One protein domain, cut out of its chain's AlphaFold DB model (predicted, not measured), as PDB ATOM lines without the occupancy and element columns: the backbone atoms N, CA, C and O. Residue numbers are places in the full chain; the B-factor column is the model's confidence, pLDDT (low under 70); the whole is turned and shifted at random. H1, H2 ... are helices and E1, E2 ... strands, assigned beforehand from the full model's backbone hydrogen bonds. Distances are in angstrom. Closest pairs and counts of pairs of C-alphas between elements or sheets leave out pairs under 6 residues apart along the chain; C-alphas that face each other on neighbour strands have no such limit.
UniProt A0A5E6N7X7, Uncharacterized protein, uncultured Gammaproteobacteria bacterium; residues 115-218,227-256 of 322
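This is residues 115 to 218 and 227 to 256 of the 322 residues of an uncharacterized protein of uncultured Gammaproteobacteria bacterium (UniProt A0A5E6N7X7). The model makes an angled shape of two arms, with a two-stranded antiparallel ribbon, E1 and E2, at the corner between them. In one arm H1 and H5 run side by side in opposite ways; in the other H2, H3 and H4 are gathered with the long loops that join them, and H1 meets H2 at the corner. The printed part has 134 residues, with five named helices and two named strands in the order H1 H2 H3 H4 E1 E2 H5, and it is mostly helix. It is loose, with a radius of gyration of the C-alphas of 18.3 A, and only just elongated, spanning 59 by 30 by 26 A.

H1, residues 115 to 133, begins with C-alpha 115 at (98.455, 171.714, 124.519) and is 27.2 A long from first to last C-alpha. H2, residues 135 to 149, is 20.9 A long. H3, residues 161 to 166, is short. H4, residues 184 to 203, measures 28.1 A and ends with C-alpha 203 at (108.222, 194.552, 130.253). E1, residues 210 to 216, and E2, residues 227 to 233, are each 18.5 A long. H5, residues 234 to 256, measures 32.9 A and ends with C-alpha 256 at (95.107, 162.658, 118.303).

H1 touches H5 at a shallow tilt of 29 degrees, opposite ways; their closest C-alphas are those of Thr 115 and Leu 249, 6.7 A apart. H1 and H2 touch only at the corner, and only just, with 3 pairs of C-alphas within 8 A; the closest are those of Met 131 and Phe 137, 5.4 A apart, and the helices are about perpendicular at 80 degrees. H1 has 13 pairs of C-alphas within 8 A of E1, the closest being those of Gly 133 and Ile 213 at 4.0 A. E1 and E2 are antiparallel neighbours at 149 degrees; N 211 and O 232 are 2.8 A apart and N 213 and O 230 are 2.9 A apart, within hydrogen-bond range. H2 and H4 are near each other, with 6 pairs of C-alphas within 10 A. H3 and H4 form a helical hairpin: they touch at a shallow tilt of 22 degrees, opposite ways, and the C-alphas of Thr 163 and Asp 193 are closest at 5.7 A. H4 and H5 are apart, as are H1 and H4. In H1, H2, H3, H4 and H5 every O i to N i+4 pair is within hydrogen-bond range.

The two C-alphas farthest apart, those of Asp 172 and Tyr 256, are 61.8 A from each other. Residues 219 to 226 are not printed, and C-alphas 218 and 227 are 9.2 A apart across this cut. The links from H2 to H3 and from H3 to H4 are long. The mean pLDDT of the printed part is 85.5; residues 171 to 174 and residue 218 are under 70.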
ATOM      1  N   THR A 115      98.148 170.331 124.936       73.69
ATOM      2  CA  THR A 115      98.455 171.714 124.519       73.69
ATOM      3  C   THR A 115      98.832 172.602 125.705       73.69
ATOM      4  O   THR A 115      99.808 173.345 125.622       73.69
ATOM      5  N   THR A 116      98.137 172.485 126.845       77.31
ATOM      6  CA  THR A 116      98.487 173.229 128.069       77.31
ATOM      7  C   THR A 116      99.863 172.820 128.603       77.31
ATOM      8  O   THR A 116     100.669 173.676 128.978       77.31
ATOM      9  N   LYS A 117     100.179 171.515 128.596       76.81
ATOM     10  CA  LYS A 117     101.515 171.009 128.958       76.81
ATOM     11  C   LYS A 117     102.591 171.527 128.004       76.81
ATOM     12  O   LYS A 117     103.620 171.998 128.479       76.81
ATOM     13  N   LEU A 118     102.345 171.489 126.691       79.69
ATOM     14  CA  LEU A 118     103.257 172.004 125.667       79.69
ATOM     15  C   LEU A 118     103.570 173.488 125.886       79.69
ATOM     16  O   LEU A 118     104.741 173.862 125.917       79.69
ATOM     17  N   GLN A 119     102.539 174.320 126.073       78.25
ATOM     18  CA  GLN A 119     102.698 175.758 126.298       78.25
ATOM     19  C   GLN A 119     103.580 176.031 127.525       78.25
ATOM     20  O   GLN A 119     104.531 176.809 127.433       78.25
ATOM     21  N   LYS A 120     103.305 175.348 128.648       79.88
ATOM     22  CA  LYS A 120     104.084 175.474 129.888       79.88
ATOM     23  C   LYS A 120     105.535 175.019 129.701       79.88
ATOM     24  O   LYS A 120     106.444 175.750 130.084       79.88
ATOM     25  N   LEU A 121     105.754 173.849 129.094       82.00
ATOM     26  CA  LEU A 121     107.089 173.290 128.859       82.00
ATOM     27  C   LEU A 121     107.932 174.187 127.948       82.00
ATOM     28  O   LEU A 121     109.050 174.536 128.319       82.00
ATOM     29  N   LEU A 122     107.395 174.614 126.800       79.75
ATOM     30  CA  LEU A 122     108.115 175.507 125.891       79.75
ATOM     31  C   LEU A 122     108.421 176.854 126.547       79.75
ATOM     32  O   LEU A 122     109.537 177.340 126.402       79.75
ATOM     33  N   ALA A 123     107.475 177.432 127.298       82.12
ATOM     34  CA  ALA A 123     107.713 178.687 128.009       82.12
ATOM     35  C   ALA A 123     108.862 178.538 129.021       82.12
ATOM     36  O   ALA A 123     109.771 179.361 129.023       82.12
ATOM     37  N   THR A 124     108.872 177.453 129.808       83.12
ATOM     38  CA  THR A 124     109.956 177.144 130.759       83.12
ATOM     39  C   THR A 124     111.301 176.900 130.066       83.12
ATOM     40  O   THR A 124     112.332 177.358 130.554       83.12
ATOM     41  N   MET A 125     111.327 176.200 128.926       83.81
ATOM     42  CA  MET A 125     112.567 175.946 128.180       83.81
ATOM     43  C   MET A 125     113.157 177.230 127.589       83.81
ATOM     44  O   MET A 125     114.348 177.489 127.758       83.81
ATOM     45  N   TYR A 126     112.328 178.047 126.936       86.50
ATOM     46  CA  TYR A 126     112.758 179.316 126.349       86.50
ATOM     47  C   TYR A 126     113.184 180.313 127.436       86.50
ATOM     48  O   TYR A 126     114.253 180.915 127.323       86.50
ATOM     49  N   SER A 127     112.424 180.438 128.533       86.25
ATOM     50  CA  SER A 127     112.820 181.303 129.652       86.25
ATOM     51  C   SER A 127     114.137 180.846 130.280       86.25
ATOM     52  O   SER A 127     114.992 181.682 130.549       86.25
ATOM     53  N   ALA A 128     114.363 179.537 130.443       87.00
ATOM     54  CA  ALA A 128     115.629 179.012 130.953       87.00
ATOM     55  C   ALA A 128     116.819 179.316 130.021       87.00
ATOM     56  O   ALA A 128     117.879 179.712 130.502       87.00
ATOM     57  N   GLN A 129     116.660 179.183 128.698       86.94
ATOM     58  CA  GLN A 129     117.707 179.532 127.723       86.94
ATOM     59  C   GLN A 129     118.056 181.026 127.748       86.94
ATOM     60  O   GLN A 129     119.236 181.383 127.687       86.94
ATOM     61  N   TRP A 130     117.051 181.895 127.891       89.50
ATOM     62  CA  TRP A 130     117.262 183.336 128.028       89.50
ATOM     63  C   TRP A 130     117.904 183.697 129.373       89.50
ATOM     64  O   TRP A 130     118.913 184.397 129.394       89.50
ATOM     65  N   MET A 131     117.410 183.160 130.493       89.25
ATOM     66  CA  MET A 131     117.985 183.401 131.826       89.25
ATOM     67  C   MET A 131     119.439 182.926 131.942       89.25
ATOM     68  O   MET A 131     120.243 183.593 132.588       89.25
ATOM     69  N   LYS A 132     119.799 181.811 131.289       89.50
ATOM     70  CA  LYS A 132     121.180 181.305 131.234       89.50
ATOM     71  C   LYS A 132     122.142 182.200 130.438       89.50
ATOM     72  O   LYS A 132     123.329 182.197 130.747       89.50
ATOM     73  N   GLY A 133     121.673 182.868 129.379       88.44
ATOM     74  CA  GLY A 133     122.517 183.672 128.478       88.44
ATOM     75  C   GLY A 133     122.499 185.175 128.767       88.44
ATOM     76  O   GLY A 133     123.442 185.884 128.430       88.44
ATOM     77  N   SER A 134     121.439 185.676 129.400       92.19
ATOM     78  CA  SER A 134     121.242 187.101 129.660       92.19
ATOM     79  C   SER A 134     122.199 187.617 130.742       92.19
ATOM     80  O   SER A 134     122.094 187.189 131.897       92.19
ATOM     81  N   PRO A 135     123.057 188.615 130.445       92.06
ATOM     82  CA  PRO A 135     123.956 189.210 131.435       92.06
ATOM     83  C   PRO A 135     123.224 189.754 132.668       92.06
ATOM     84  O   PRO A 135     123.749 189.703 133.776       92.06
ATOM     85  N   LYS A 136     121.982 190.229 132.498       93.19
ATOM     86  CA  LYS A 136     121.142 190.760 133.581       93.19
ATOM     87  C   LYS A 136     120.672 189.676 134.558       93.19
ATOM     88  O   LYS A 136     120.651 189.919 135.766       93.19
ATOM     89  N   PHE A 137     120.323 188.487 134.059       93.31
ATOM     90  CA  PHE A 137     119.954 187.340 134.901       93.31
ATOM     91  C   PHE A 137     121.187 186.656 135.509       93.31
ATOM     92  O   PHE A 137     121.146 186.269 136.675       93.31
ATOM     93  N   ILE A 138     122.306 186.590 134.777       92.62
ATOM     94  CA  ILE A 138     123.596 186.124 135.312       92.62
ATOM     95  C   ILE A 138     124.047 187.020 136.476       92.62
ATOM     96  O   ILE A 138     124.422 186.504 137.529       92.62
ATOM     97  N   ALA A 139     123.948 188.347 136.333       92.75
ATOM     98  CA  ALA A 139     124.251 189.296 137.404       92.75
ATOM     99  C   ALA A 139     123.368 189.077 138.646       92.75
ATOM    100  O   ALA A 139     123.899 189.029 139.754       92.75
ATOM    101  N   LEU A 140     122.055 188.862 138.473       94.12
ATOM    102  CA  LEU A 140     121.150 188.543 139.585       94.12
ATOM    103  C   LEU A 140     121.543 187.244 140.290       94.12
ATOM    104  O   LEU A 140     121.690 187.219 141.508       94.12
ATOM    105  N   ASN A 141     121.742 186.170 139.522       92.75
ATOM    106  CA  ASN A 141     122.131 184.875 140.067       92.75
ATOM    107  C   ASN A 141     123.458 184.976 140.831       92.75
ATOM    108  O   ASN A 141     123.582 184.434 141.927       92.75
ATOM    109  N   ASN A 142     124.439 185.704 140.299       92.19
ATOM    110  CA  ASN A 142     125.699 185.946 140.993       92.19
ATOM    111  C   ASN A 142     125.477 186.747 142.284       92.19
ATOM    112  O   ASN A 142     125.987 186.346 143.324       92.19
ATOM    113  N   PHE A 143     124.701 187.831 142.254       92.31
ATOM    114  CA  PHE A 143     124.418 188.661 143.429       92.31
ATOM    115  C   PHE A 143     123.713 187.886 144.559       92.31
ATOM    116  O   PHE A 143     124.139 187.944 145.717       92.31
ATOM    117  N   LEU A 144     122.697 187.082 144.226       92.12
ATOM    118  CA  LEU A 144     121.996 186.226 145.188       92.12
ATOM    119  C   LEU A 144     122.922 185.139 145.761       92.12
ATOM    120  O   LEU A 144     122.957 184.938 146.973       92.12
ATOM    121  N   ASN A 145     123.736 184.485 144.921       92.00
ATOM    122  CA  ASN A 145     124.703 183.479 145.376       92.00
ATOM    123  C   ASN A 145     125.806 184.064 146.276       92.00
ATOM    124  O   ASN A 145     126.243 183.389 147.210       92.00
ATOM    125  N   HIS A 146     126.262 185.295 146.023       90.19
ATOM    126  CA  HIS A 146     127.200 185.989 146.910       90.19
ATOM    127  C   HIS A 146     126.530 186.371 148.235       90.19
ATOM    128  O   HIS A 146     127.090 186.080 149.289       90.19
ATOM    129  N   SER A 147     125.293 186.881 148.199       89.19
ATOM    130  CA  SER A 147     124.513 187.208 149.403       89.19
ATOM    131  C   SER A 147     124.289 185.989 150.312       89.19
ATOM    132  O   SER A 147     124.539 186.064 151.511       89.19
ATOM    133  N   ILE A 148     123.939 184.820 149.754       88.25
ATOM    134  CA  ILE A 148     123.825 183.551 150.510       88.25
ATOM    135  C   ILE A 148     125.153 183.171 151.194       88.25
ATOM    136  O   ILE A 148     125.162 182.633 152.304       88.25
ATOM    137  N   LYS A 149     126.288 183.467 150.549       88.12
ATOM    138  CA  LYS A 149     127.639 183.217 151.076       88.12
ATOM    139  C   LYS A 149     128.143 184.312 152.027       88.12
ATOM    140  O   LYS A 149     129.214 184.135 152.600       88.12
ATOM    141  N   GLY A 150     127.408 185.413 152.208       82.81
ATOM    142  CA  GLY A 150     127.859 186.583 152.971       82.81
ATOM    143  C   GLY A 150     128.990 187.369 152.296       82.81
ATOM    144  O   GLY A 150     129.760 188.035 152.978       82.81
ATOM    145  N   ILE A 151     129.124 187.262 150.971       84.94
ATOM    146  CA  ILE A 151     130.128 187.981 150.179       84.94
ATOM    147  C   ILE A 151     129.477 189.241 149.600       84.94
ATOM    148  O   ILE A 151     128.397 189.165 149.014       84.94
ATOM    149  N   THR A 152     130.140 190.388 149.732       83.50
ATOM    150  CA  THR A 152     129.708 191.649 149.117       83.50
ATOM    151  C   THR A 152     129.882 191.605 147.599       83.50
ATOM    152  O   THR A 152     130.938 191.241 147.086       83.50
ATOM    153  N   ALA A 153     128.839 191.979 146.859       83.25
ATOM    154  CA  ALA A 153     128.845 192.036 145.402       83.25
ATOM    155  C   ALA A 153     127.946 193.176 144.917       83.25
ATOM    156  O   ALA A 153     126.845 193.354 145.430       83.25
ATOM    157  N   THR A 154     128.385 193.937 143.912       85.31
ATOM    158  CA  THR A 154     127.620 195.076 143.383       85.31
ATOM    159  C   THR A 154     126.194 194.651 142.990       85.31
ATOM    160  O   THR A 154     126.051 193.753 142.153       85.31
ATOM    161  N   PRO A 155     125.140 195.275 143.553       87.62
ATOM    162  CA  PRO A 155     123.761 194.960 143.204       87.62
ATOM    163  C   PRO A 155     123.492 195.187 141.706       87.62
ATOM    164  O   PRO A 155     124.040 196.125 141.117       87.62
ATOM    165  N   PRO A 156     122.641 194.371 141.058       92.06
ATOM    166  CA  PRO A 156     122.260 194.603 139.673       92.06
ATOM    167  C   PRO A 156     121.568 195.961 139.508       92.06
ATOM    168  O   PRO A 156     120.601 196.248 140.205       92.06
ATOM    169  N   SER A 157     121.974 196.750 138.509       90.56
ATOM    170  CA  SER A 157     121.407 198.085 138.221       90.56
ATOM    171  C   SER A 157     119.945 198.101 137.742       90.56
ATOM    172  O   SER A 157     119.450 199.136 137.308       90.56
ATOM    173  N   ILE A 158     119.271 196.949 137.772       93.56
ATOM    174  CA  ILE A 158     117.824 196.818 137.572       93.56
ATOM    175  C   ILE A 158     117.066 197.063 138.884       93.56
ATOM    176  O   ILE A 158     115.916 197.485 138.831       93.56
ATOM    177  N   LEU A 159     117.688 196.797 140.039       91.94
ATOM    178  CA  LEU A 159     117.032 196.930 141.336       91.94
ATOM    179  C   LEU A 159     116.795 198.406 141.667       91.94
ATOM    180  O   LEU A 159     117.720 199.222 141.623       91.94
ATOM    181  N   SER A 160     115.552 198.734 142.002       92.50
ATOM    182  CA  SER A 160     115.136 200.065 142.424       92.50
ATOM    183  C   SER A 160     115.624 200.380 143.840       92.50
ATOM    184  O   SER A 160     115.853 199.481 144.653       92.50
ATOM    185  N   SER A 161     115.759 201.668 144.172       89.88
ATOM    186  CA  SER A 161     116.176 202.102 145.514       89.88
ATOM    187  C   SER A 161     115.265 201.556 146.621       89.88
ATOM    188  O   SER A 161     115.764 201.149 147.665       89.88
ATOM    189  N   SER A 162     113.954 201.468 146.363       91.12
ATOM    190  CA  SER A 162     112.966 200.861 147.265       91.12
ATOM    191  C   SER A 162     113.228 199.373 147.511       91.12
ATOM    192  O   SER A 162     113.199 198.931 148.656       91.12
ATOM    193  N   THR A 163     113.551 198.606 146.467       92.50
ATOM    194  CA  THR A 163     113.892 197.181 146.598       92.50
ATOM    195  C   THR A 163     115.192 196.989 147.373       92.50
ATOM    196  O   THR A 163     115.285 196.098 148.214       92.50
ATOM    197  N   LEU A 164     116.200 197.837 147.131       90.19
ATOM    198  CA  LEU A 164     117.463 197.799 147.872       90.19
ATOM    199  C   LEU A 164     117.236 198.060 149.373       90.19
ATOM    200  O   LEU A 164     117.687 197.269 150.201       90.19
ATOM    201  N   GLU A 165     116.467 199.096 149.719       89.06
ATOM    202  CA  GLU A 165     116.096 199.421 151.103       89.06
ATOM    203  C   GLU A 165     115.288 198.289 151.767       89.06
ATOM    204  O   GLU A 165     115.616 197.842 152.873       89.06
ATOM    205  N   LEU A 166     114.286 197.740 151.066       89.38
ATOM    206  CA  LEU A 166     113.504 196.596 151.539       89.38
ATOM    207  C   LEU A 166     114.392 195.371 151.797       89.38
ATOM    208  O   LEU A 166     114.202 194.674 152.790       89.38
ATOM    209  N   CYS A 167     115.404 195.135 150.966       89.12
ATOM    210  CA  CYS A 167     116.387 194.069 151.142       89.12
ATOM    211  C   CYS A 167     117.493 194.379 152.178       89.12
ATOM    212  O   CYS A 167     118.423 193.585 152.325       89.12
ATOM    213  N   SER A 168     117.397 195.486 152.931       87.56
ATOM    214  CA  SER A 168     118.418 195.964 153.885       87.56
ATOM    215  C   SER A 168     119.795 196.269 153.251       87.56
ATOM    216  O   SER A 168     120.823 196.160 153.926       87.56
ATOM    217  N   ILE A 169     119.838 196.628 151.964       84.25
ATOM    218  CA  ILE A 169     121.060 196.990 151.230       84.25
ATOM    219  C   ILE A 169     121.263 198.506 151.343       84.25
ATOM    220  O   ILE A 169     120.631 199.283 150.629       84.25
ATOM    221  N   ASN A 170     122.179 198.928 152.217       71.00
ATOM    222  CA  ASN A 170     122.551 200.337 152.359       71.00
ATOM    223  C   ASN A 170     123.717 200.681 151.422       71.00
ATOM    224  O   ASN A 170     124.725 199.967 151.403       71.00
ATOM    225  N   ALA A 171     123.600 201.803 150.703       60.53
ATOM    226  CA  ALA A 171     124.560 202.248 149.686       60.53
ATOM    227  C   ALA A 171     126.000 202.435 150.204       60.53
ATOM    228  O   ALA A 171     126.951 202.284 149.441       60.53
ATOM    229  N   ASP A 172     126.167 202.722 151.497       59.28
ATOM    230  CA  ASP A 172     127.453 203.131 152.069       59.28
ATOM    231  C   ASP A 172     128.314 201.977 152.617       59.28
ATOM    232  O   ASP A 172     129.469 202.202 152.980       59.28
ATOM    233  N   SER A 173     127.793 200.742 152.717       58.84
ATOM    234  CA  SER A 173     128.555 199.639 153.344       58.84
ATOM    235  C   SER A 173     128.140 198.202 153.002       58.84
ATOM    236  O   SER A 173     129.014 197.339 152.910       58.84
ATOM    237  N   ASN A 174     126.850 197.908 152.796       62.78
ATOM    238  CA  ASN A 174     126.347 196.526 152.772       62.78
ATOM    239  C   ASN A 174     125.821 196.105 151.394       62.78
ATOM    240  O   ASN A 174     124.618 195.990 151.178       62.78
ATOM    241  N   TYR A 175     126.731 195.774 150.477       74.94
ATOM    242  CA  TYR A 175     126.417 195.210 149.155       74.94
ATOM    243  C   TYR A 175     126.100 193.696 149.184       74.94
ATOM    244  O   TYR A 175     126.561 192.938 148.333       74.94
ATOM    245  N   ALA A 176     125.366 193.218 150.188       83.00
ATOM    246  CA  ALA A 176     124.924 191.827 150.299       83.00
ATOM    247  C   ALA A 176     123.603 191.766 151.071       83.00
ATOM    248  O   ALA A 176     123.450 192.461 152.073       83.00
ATOM    249  N   ILE A 177     122.667 190.916 150.640       85.88
ATOM    250  CA  ILE A 177     121.415 190.703 151.381       85.88
ATOM    251  C   ILE A 177     121.725 189.846 152.622       85.88
ATOM    252  O   ILE A 177     122.210 188.720 152.461       85.88
ATOM    253  N   PRO A 178     121.429 190.310 153.854       86.25
ATOM    254  CA  PRO A 178     121.723 189.579 155.086       86.25
ATOM    255  C   PRO A 178     120.681 188.475 155.347       86.25
ATOM    256  O   PRO A 178     119.957 188.494 156.339       86.25
ATOM    257  N   PHE A 179     120.588 187.489 154.446       84.88
ATOM    258  CA  PHE A 179     119.576 186.421 154.497       84.88
ATOM    259  C   PHE A 179     119.575 185.604 155.801       84.88
ATOM    260  O   PHE A 179     118.555 185.010 156.131       84.88
ATOM    261  N   LYS A 180     120.695 185.549 156.534       83.00
ATOM    262  CA  LYS A 180     120.799 184.816 157.810       83.00
ATOM    263  C   LYS A 180     120.072 185.507 158.964       83.00
ATOM    264  O   LYS A 180     119.538 184.824 159.829       83.00
ATOM    265  N   ASP A 181     120.055 186.837 158.950       83.06
ATOM    266  CA  ASP A 181     119.557 187.680 160.044       83.06
ATOM    267  C   ASP A 181     118.186 188.304 159.709       83.06
ATOM    268  O   ASP A 181     117.563 188.982 160.528       83.06
ATOM    269  N   MET A 182     117.701 188.079 158.485       85.88
ATOM    270  CA  MET A 182     116.423 188.568 157.983       85.88
ATOM    271  C   MET A 182     115.288 187.584 158.305       85.88
ATOM    272  O   MET A 182     115.421 186.376 158.125       85.88
ATOM    273  N   ASN A 183     114.137 188.095 158.755       90.69
ATOM    274  CA  ASN A 183     112.977 187.238 159.018       90.69
ATOM    275  C   ASN A 183     112.373 186.675 157.704       90.69
ATOM    276  O   ASN A 183     112.472 187.332 156.664       90.69
ATOM    277  N   PRO A 184     111.718 185.494 157.719       89.62
ATOM    278  CA  PRO A 184     111.247 184.844 156.490       89.62
ATOM    279  C   PRO A 184     110.289 185.689 155.637       89.62
ATOM    280  O   PRO A 184     110.423 185.704 154.418       89.62
ATOM    281  N   GLY A 185     109.373 186.443 156.256       91.19
ATOM    282  CA  GLY A 185     108.435 187.306 155.525       91.19
ATOM    283  C   GLY A 185     109.120 188.490 154.831       91.19
ATOM    284  O   GLY A 185     108.729 188.875 153.732       91.19
ATOM    285  N   LYS A 186     110.191 189.037 155.423       90.88
ATOM    286  CA  LYS A 186     111.016 190.082 154.801       90.88
ATOM    287  C   LYS A 186     111.895 189.514 153.679       90.88
ATOM    288  O   LYS A 186     112.086 190.200 152.681       90.88
ATOM    289  N   ILE A 187     112.358 188.261 153.792       90.25
ATOM    290  CA  ILE A 187     113.024 187.548 152.685       90.25
ATOM    291  C   ILE A 187     112.055 187.373 151.507       90.25
ATOM    292  O   ILE A 187     112.421 187.675 150.374       90.25
ATOM    293  N   GLU A 188     110.822 186.928 151.766       92.44
ATOM    294  CA  GLU A 188     109.789 186.770 150.735       92.44
ATOM    295  C   GLU A 188     109.459 188.105 150.051       92.44
ATOM    296  O   GLU A 188     109.482 188.173 148.823       92.44
ATOM    297  N   ALA A 189     109.251 189.178 150.821       92.06
ATOM    298  CA  ALA A 189     108.997 190.515 150.284       92.06
ATOM    299  C   ALA A 189     110.179 191.054 149.450       92.06
ATOM    300  O   ALA A 189     109.985 191.483 148.318       92.06
ATOM    301  N   CYS A 190     111.413 190.957 149.963       92.81
ATOM    302  CA  CYS A 190     112.631 191.353 149.244       92.81
ATOM    303  C   CYS A 190     112.786 190.600 147.909       92.81
ATOM    304  O   CYS A 190     113.050 191.210 146.875       92.81
ATOM    305  N   LEU A 191     112.585 189.277 147.899       93.56
ATOM    306  CA  LEU A 191     112.640 188.486 146.665       93.56
ATOM    307  C   LEU A 191     111.481 188.828 145.714       93.56
ATOM    308  O   LEU A 191     111.693 188.886 144.503       93.56
ATOM    309  N   GLY A 192     110.284 189.089 146.245       93.94
ATOM    310  CA  GLY A 192     109.123 189.550 145.484       93.94
ATOM    311  C   GLY A 192     109.406 190.837 144.710       93.94
ATOM    312  O   GLY A 192     109.213 190.865 143.492       93.94
ATOM    313  N   ASP A 193     109.948 191.851 145.382       94.81
ATOM    314  CA  ASP A 193     110.273 193.148 144.781       94.81
ATOM    315  C   ASP A 193     111.460 193.056 143.806       94.81
ATOM    316  O   ASP A 193     111.404 193.620 142.712       94.81
ATOM    317  N   ILE A 194     112.476 192.229 144.097       94.44
ATOM    318  CA  ILE A 194     113.541 191.882 143.134       94.44
ATOM    319  C   ILE A 194     112.946 191.314 141.836       94.44
ATOM    320  O   ILE A 194     113.336 191.719 140.734       94.44
ATOM    321  N   PHE A 195     111.997 190.377 141.932       93.75
ATOM    322  CA  PHE A 195     111.345 189.810 140.751       93.75
ATOM    323  C   PHE A 195     110.382 190.797 140.078       93.75
ATOM    324  O   PHE A 195     110.219 190.735 138.856       93.75
ATOM    325  N   TYR A 196     109.781 191.725 140.827       94.69
ATOM    326  CA  TYR A 196     108.947 192.798 140.290       94.69
ATOM    327  C   TYR A 196     109.762 193.816 139.478       94.69
ATOM    328  O   TYR A 196     109.371 194.135 138.353       94.69
ATOM    329  N   ASP A 197     110.917 194.261 139.977       94.88
ATOM    330  CA  ASP A 197     111.840 195.143 139.250       94.88
ATOM    331  C   ASP A 197     112.323 194.483 137.955       94.88
ATOM    332  O   ASP A 197     112.245 195.070 136.873       94.88
ATOM    333  N   TYR A 198     112.742 193.216 138.035       93.81
ATOM    334  CA  TYR A 198     113.152 192.436 136.865       93.81
ATOM    335  C   TYR A 198     112.014 192.283 135.848       93.81
ATOM    336  O   TYR A 198     112.220 192.504 134.653       93.81
ATOM    337  N   LYS A 199     110.796 191.966 136.301       92.62
ATOM    338  CA  LYS A 199     109.604 191.910 135.446       92.62
ATOM    339  C   LYS A 199     109.329 193.261 134.785       92.62
ATOM    340  O   LYS A 199     109.049 193.292 133.589       92.62
ATOM    341  N   THR A 200     109.412 194.358 135.532       93.56
ATOM    342  CA  THR A 200     109.147 195.719 135.045       93.56
ATOM    343  C   THR A 200     110.176 196.132 133.994       93.56
ATOM    344  O   THR A 200     109.797 196.576 132.911       93.56
ATOM    345  N   HIS A 201     111.462 195.871 134.247       92.69
ATOM    346  CA  HIS A 201     112.547 196.110 133.297       92.69
ATOM    347  C   HIS A 201     112.345 195.354 131.977       92.69
ATOM    348  O   HIS A 201     112.380 195.964 130.911       92.69
ATOM    349  N   PHE A 202     112.063 194.046 132.028       89.75
ATOM    350  CA  PHE A 202     111.822 193.257 130.815       89.75
ATOM    351  C   PHE A 202     110.467 193.535 130.149       89.75
ATOM    352  O   PHE A 202     110.320 193.273 128.962       89.75
ATOM    353  N   SER A 203     109.492 194.112 130.858       88.12
ATOM    354  CA  SER A 203     108.222 194.552 130.253       88.12
ATOM    355  C   SER A 203     108.380 195.809 129.387       88.12
ATOM    356  O   SER A 203     107.508 196.091 128.572       88.12
ATOM    357  N   ALA A 204     109.484 196.550 129.542       90.25
ATOM    358  CA  ALA A 204     109.824 197.697 128.702       90.25
ATOM    359  C   ALA A 204     110.609 197.319 127.427       90.25
ATOM    360  O   ALA A 204     110.880 198.203 126.612       90.25
ATOM    361  N   TYR A 205     110.978 196.041 127.251       86.69
ATOM    362  CA  TYR A 205     111.700 195.582 126.061       86.69
ATOM    363  C   TYR A 205     110.828 195.702 124.811       86.69
ATOM    364  O   TYR A 205     109.661 195.297 124.791       86.69
ATOM    365  N   LYS A 206     111.427 196.218 123.743       90.56
ATOM    366  CA  LYS A 206     110.834 196.302 122.412       90.56
ATOM    367  C   LYS A 206     111.156 195.055 121.594       90.56
ATOM    368  O   LYS A 206     112.037 194.264 121.926       90.56
ATOM    369  N   ILE A 207     110.433 194.880 120.493       86.81
ATOM    370  CA  ILE A 207     110.580 193.733 119.587       86.81
ATOM    371  C   ILE A 207     111.963 193.745 118.904       86.81
ATOM    372  O   ILE A 207     112.517 192.691 118.590       86.81
ATOM    373  N   GLU A 208     112.547 194.929 118.738       89.94
ATOM    374  CA  GLU A 208     113.846 195.171 118.109       89.94
ATOM    375  C   GLU A 208     115.034 194.992 119.072       89.94
ATOM    376  O   GLU A 208     116.174 194.894 118.613       89.94
ATOM    377  N   ASP A 209     114.798 194.939 120.389       90.19
ATOM    378  CA  ASP A 209     115.871 194.893 121.385       90.19
ATOM    379  C   ASP A 209     116.655 193.576 121.305       90.19
ATOM    380  O   ASP A 209     116.090 192.487 121.169       90.19
ATOM    381  N   LEU A 210     117.982 193.668 121.421       92.50
ATOM    382  CA  LEU A 210     118.862 192.502 121.383       92.50
ATOM    383  C   LEU A 210     118.907 191.795 122.743       92.50
ATOM    384  O   LEU A 210     119.194 192.400 123.778       92.50
ATOM    385  N   ILE A 211     118.694 190.482 122.721       91.56
ATOM    386  CA  ILE A 211     118.847 189.584 123.865       91.56
ATOM    387  C   ILE A 211     119.971 188.578 123.617       91.56
ATOM    388  O   ILE A 211     120.196 188.143 122.488       91.56
ATOM    389  N   THR A 212     120.635 188.145 124.688       92.44
ATOM    390  CA  THR A 212     121.580 187.021 124.654       92.44
ATOM    391  C   THR A 212     120.922 185.783 125.246       92.44
ATOM    392  O   THR A 212     120.374 185.841 126.350       92.44
ATOM    393  N   ILE A 213     120.992 184.655 124.538       90.19
ATOM    394  CA  ILE A 213     120.487 183.353 125.000       90.19
ATOM    395  C   ILE A 213     121.590 182.295 124.914       90.19
ATOM    396  O   ILE A 213     122.444 182.354 124.026       90.19
ATOM    397  N   LYS A 214     121.539 181.280 125.787       86.62
ATOM    398  CA  LYS A 214     122.301 180.040 125.576       86.62
ATOM    399  C   LYS A 214     121.566 179.168 124.566       86.62
ATOM    400  O   LYS A 214     120.442 178.734 124.815       86.62
ATOM    401  N   SER A 215     122.217 178.891 123.443       80.06
ATOM    402  CA  SER A 215     121.710 178.031 122.372       80.06
ATOM    403  C   SER A 215     122.654 176.841 122.177       80.06
ATOM    404  O   SER A 215     123.869 177.033 122.236       80.06
ATOM    405  N   PRO A 216     122.155 175.616 121.929       74.31
ATOM    406  CA  PRO A 216     123.015 174.521 121.500       74.31
ATOM    407  C   PRO A 216     123.721 174.868 120.181       74.31
ATOM    408  O   PRO A 216     123.154 175.469 119.263       74.31
ATOM    409  N   ASP A 217     124.985 174.474 120.089       70.00
ATOM    410  CA  ASP A 217     125.812 174.687 118.915       70.00
ATOM    411  C   ASP A 217     125.561 173.594 117.866       70.00
ATOM    412  O   ASP A 217     126.067 172.470 117.942       70.00
ATOM    413  N   THR A 218     124.738 173.942 116.878       64.44
ATOM    414  CA  THR A 218     124.275 173.064 115.797       64.44
ATOM    415  C   THR A 218     125.354 172.715 114.772       64.44
ATOM    416  O   THR A 218     125.100 171.892 113.897       64.44
ATOM    417  N   GLU A 227     126.699 174.329 124.508       80.62
ATOM    418  CA  GLU A 227     125.906 175.572 124.509       80.62
ATOM    419  C   GLU A 227     126.825 176.784 124.265       80.62
ATOM    420  O   GLU A 227     127.838 176.939 124.949       80.62
ATOM    421  N   SER A 228     126.464 177.664 123.328       83.88
ATOM    422  CA  SER A 228     127.140 178.943 123.073       83.88
ATOM    423  C   SER A 228     126.198 180.127 123.303       83.88
ATOM    424  O   SER A 228     124.974 179.998 123.208       83.88
ATOM    425  N   ASP A 229     126.772 181.278 123.659       87.38
ATOM    426  CA  ASP A 229     126.026 182.534 123.745       87.38
ATOM    427  C   ASP A 229     125.743 183.045 122.338       87.38
ATOM    428  O   ASP A 229     126.656 183.190 121.522       87.38
ATOM    429  N   LYS A 230     124.471 183.311 122.050       87.31
ATOM    430  CA  LYS A 230     124.031 183.878 120.776       87.31
ATOM    431  C   LYS A 230     123.145 185.082 121.041       87.31
ATOM    432  O   LYS A 230     122.270 185.032 121.909       87.31
ATOM    433  N   MET A 231     123.393 186.154 120.298       89.56
ATOM    434  CA  MET A 231     122.553 187.346 120.306       89.56
ATOM    435  C   MET A 231     121.475 187.220 119.231       89.56
ATOM    436  O   MET A 231     121.769 186.824 118.106       89.56
ATOM    437  N   TYR A 232     120.247 187.568 119.595       86.00
ATOM    438  CA  TYR A 232     119.079 187.616 118.718       86.00
ATOM    439  C   TYR A 232     118.279 188.874 119.036       86.00
ATOM    440  O   TYR A 232     118.307 189.343 120.175       86.00
ATOM    441  N   SER A 233     117.508 189.386 118.081       89.81
ATOM    442  CA  SER A 233     116.416 190.299 118.429       89.81
ATOM    443  C   SER A 233     115.351 189.569 119.256       89.81
ATOM    444  O   SER A 233     115.130 188.360 119.105       89.81
ATOM    445  N   PHE A 234     114.648 190.303 120.116       87.69
ATOM    446  CA  PHE A 234     113.516 189.766 120.869       87.69
ATOM    447  C   PHE A 234     112.436 189.209 119.920       87.69
ATOM    448  O   PHE A 234     111.874 188.142 120.173       87.69
ATOM    449  N   SER A 235     112.247 189.854 118.760       88.31
ATOM    450  CA  SER A 235     111.447 189.366 117.632       88.31
ATOM    451  C   SER A 235     111.817 187.952 117.192       88.31
ATOM    452  O   SER A 235     110.955 187.077 117.126       88.31
ATOM    453  N   GLU A 236     113.087 187.686 116.877       87.06
ATOM    454  CA  GLU A 236     113.535 186.377 116.383       87.06
ATOM    455  C   GLU A 236     113.351 185.281 117.432       87.06
ATOM    456  O   GLU A 236     112.916 184.175 117.104       87.06
ATOM    457  N   PHE A 237     113.612 185.601 118.701       87.38
ATOM    458  CA  PHE A 237     113.408 184.688 119.821       87.38
ATOM    459  C   PHE A 237     111.929 184.308 119.996       87.38
ATOM    460  O   PHE A 237     111.597 183.118 120.044       87.38
ATOM    461  N   LEU A 238     111.025 185.294 120.006       86.00
ATOM    462  CA  LEU A 238     109.580 185.055 120.072       86.00
ATOM    463  C   LEU A 238     109.061 184.325 118.824       86.00
ATOM    464  O   LEU A 238     108.260 183.397 118.936       86.00
ATOM    465  N   ASN A 239     109.563 184.663 117.635       85.44
ATOM    466  CA  ASN A 239     109.224 183.963 116.397       85.44
ATOM    467  C   ASN A 239     109.699 182.499 116.411       85.44
ATOM    468  O   ASN A 239     108.984 181.622 115.922       85.44
ATOM    469  N   SER A 240     110.862 182.199 116.997       85.19
ATOM    470  CA  SER A 240     111.330 180.822 117.208       85.19
ATOM    471  C   SER A 240     110.417 180.058 118.171       85.19
ATOM    472  O   SER A 240     110.048 178.913 117.886       85.19
ATOM    473  N   TYR A 241     109.983 180.699 119.264       82.88
ATOM    474  CA  TYR A 241     109.004 180.131 120.195       82.88
ATOM    475  C   TYR A 241     107.689 179.796 119.481       82.88
ATOM    476  O   TYR A 241     107.237 178.654 119.547       82.88
ATOM    477  N   VAL A 242     107.114 180.746 118.733       81.31
ATOM    478  CA  VAL A 242     105.853 180.557 117.994       81.31
ATOM    479  C   VAL A 242     105.981 179.458 116.933       81.31
ATOM    480  O   VAL A 242     105.109 178.594 116.846       81.31
ATOM    481  N   LYS A 243     107.081 179.419 116.168       80.75
ATOM    482  CA  LYS A 243     107.351 178.344 115.193       80.75
ATOM    483  C   LYS A 243     107.446 176.973 115.868       80.75
ATOM    484  O   LYS A 243     106.835 176.018 115.393       80.75
ATOM    485  N   SER A 244     108.155 176.886 116.995       78.31
ATOM    486  CA  SER A 244     108.287 175.652 117.781       78.31
ATOM    487  C   SER A 244     106.930 175.197 118.323       78.31
ATOM    488  O   SER A 244     106.544 174.043 118.142       78.31
ATOM    489  N   TYR A 245     106.176 176.114 118.936       79.56
ATOM    490  CA  TYR A 245     104.838 175.859 119.464       79.56
ATOM    491  C   TYR A 245     103.895 175.353 118.370       79.56
ATOM    492  O   TYR A 245     103.298 174.294 118.536       79.56
ATOM    493  N   ASN A 246     103.828 176.035 117.223       76.94
ATOM    494  CA  ASN A 246     102.977 175.636 116.101       76.94
ATOM    495  C   ASN A 246     103.381 174.278 115.506       76.94
ATOM    496  O   ASN A 246     102.501 173.484 115.170       76.94
ATOM    497  N   HIS A 247     104.679 173.970 115.416       81.19
ATOM    498  CA  HIS A 247     105.154 172.656 114.972       81.19
ATOM    499  C   HIS A 247     104.681 171.536 115.914       81.19
ATOM    500  O   HIS A 247     104.020 170.593 115.477       81.19
ATOM    501  N   PHE A 248     104.942 171.661 117.220       78.88
ATOM    502  CA  PHE A 248     104.513 170.655 118.195       78.88
ATOM    503  C   PHE A 248     102.986 170.566 118.319       78.88
ATOM    504  O   PHE A 248     102.453 169.464 118.413       78.88
ATOM    505  N   LEU A 249     102.271 171.693 118.260       77.75
ATOM    506  CA  LEU A 249     100.807 171.743 118.252       77.75
ATOM    507  C   LEU A 249     100.222 170.996 117.045       77.75
ATOM    508  O   LEU A 249      99.256 170.248 117.197       77.75
ATOM    509  N   SER A 250     100.826 171.161 115.865       72.62
ATOM    510  CA  SER A 250     100.408 170.468 114.641       72.62
ATOM    511  C   SER A 250     100.621 168.960 114.758       72.62
ATOM    512  O   SER A 250      99.696 168.197 114.491       72.62
ATOM    513  N   ASN A 251     101.787 168.528 115.252       75.25
ATOM    514  CA  ASN A 251     102.065 167.112 115.506       75.25
ATOM    515  C   ASN A 251     101.067 166.518 116.517       75.25
ATOM    516  O   ASN A 251     100.471 165.480 116.247       75.25
ATOM    517  N   ILE A 252     100.814 167.207 117.638       72.31
ATOM    518  CA  ILE A 252      99.825 166.799 118.650       72.31
ATOM    519  C   ILE A 252      98.423 166.663 118.033       72.31
ATOM    520  O   ILE A 252      97.741 165.665 118.279       72.31
ATOM    521  N   LYS A 253      97.991 167.632 117.212       75.19
ATOM    522  CA  LYS A 253      96.696 167.593 116.514       75.19
ATOM    523  C   LYS A 253      96.598 166.380 115.582       75.19
ATOM    524  O   LYS A 253      95.589 165.680 115.618       75.19
ATOM    525  N   ILE A 254      97.634 166.125 114.779       74.06
ATOM    526  CA  ILE A 254      97.682 165.002 113.830       74.06
ATOM    527  C   ILE A 254      97.649 163.659 114.572       74.06
ATOM    528  O   ILE A 254      96.849 162.799 114.212       74.06
ATOM    529  N   THR A 255      98.440 163.489 115.638       73.38
ATOM    530  CA  THR A 255      98.444 162.257 116.446       73.38
ATOM    531  C   THR A 255      97.057 161.949 117.006       73.38
ATOM    532  O   THR A 255      96.515 160.880 116.732       73.38
ATOM    533  N   TYR A 256      96.430 162.896 117.716       73.94
ATOM    534  CA  TYR A 256      95.107 162.658 118.303       73.94
ATOM    535  C   TYR A 256      94.001 162.470 117.254       73.94
ATOM    536  O   TYR A 256      93.077 161.694 117.493       73.94
TER     537      TYR A 256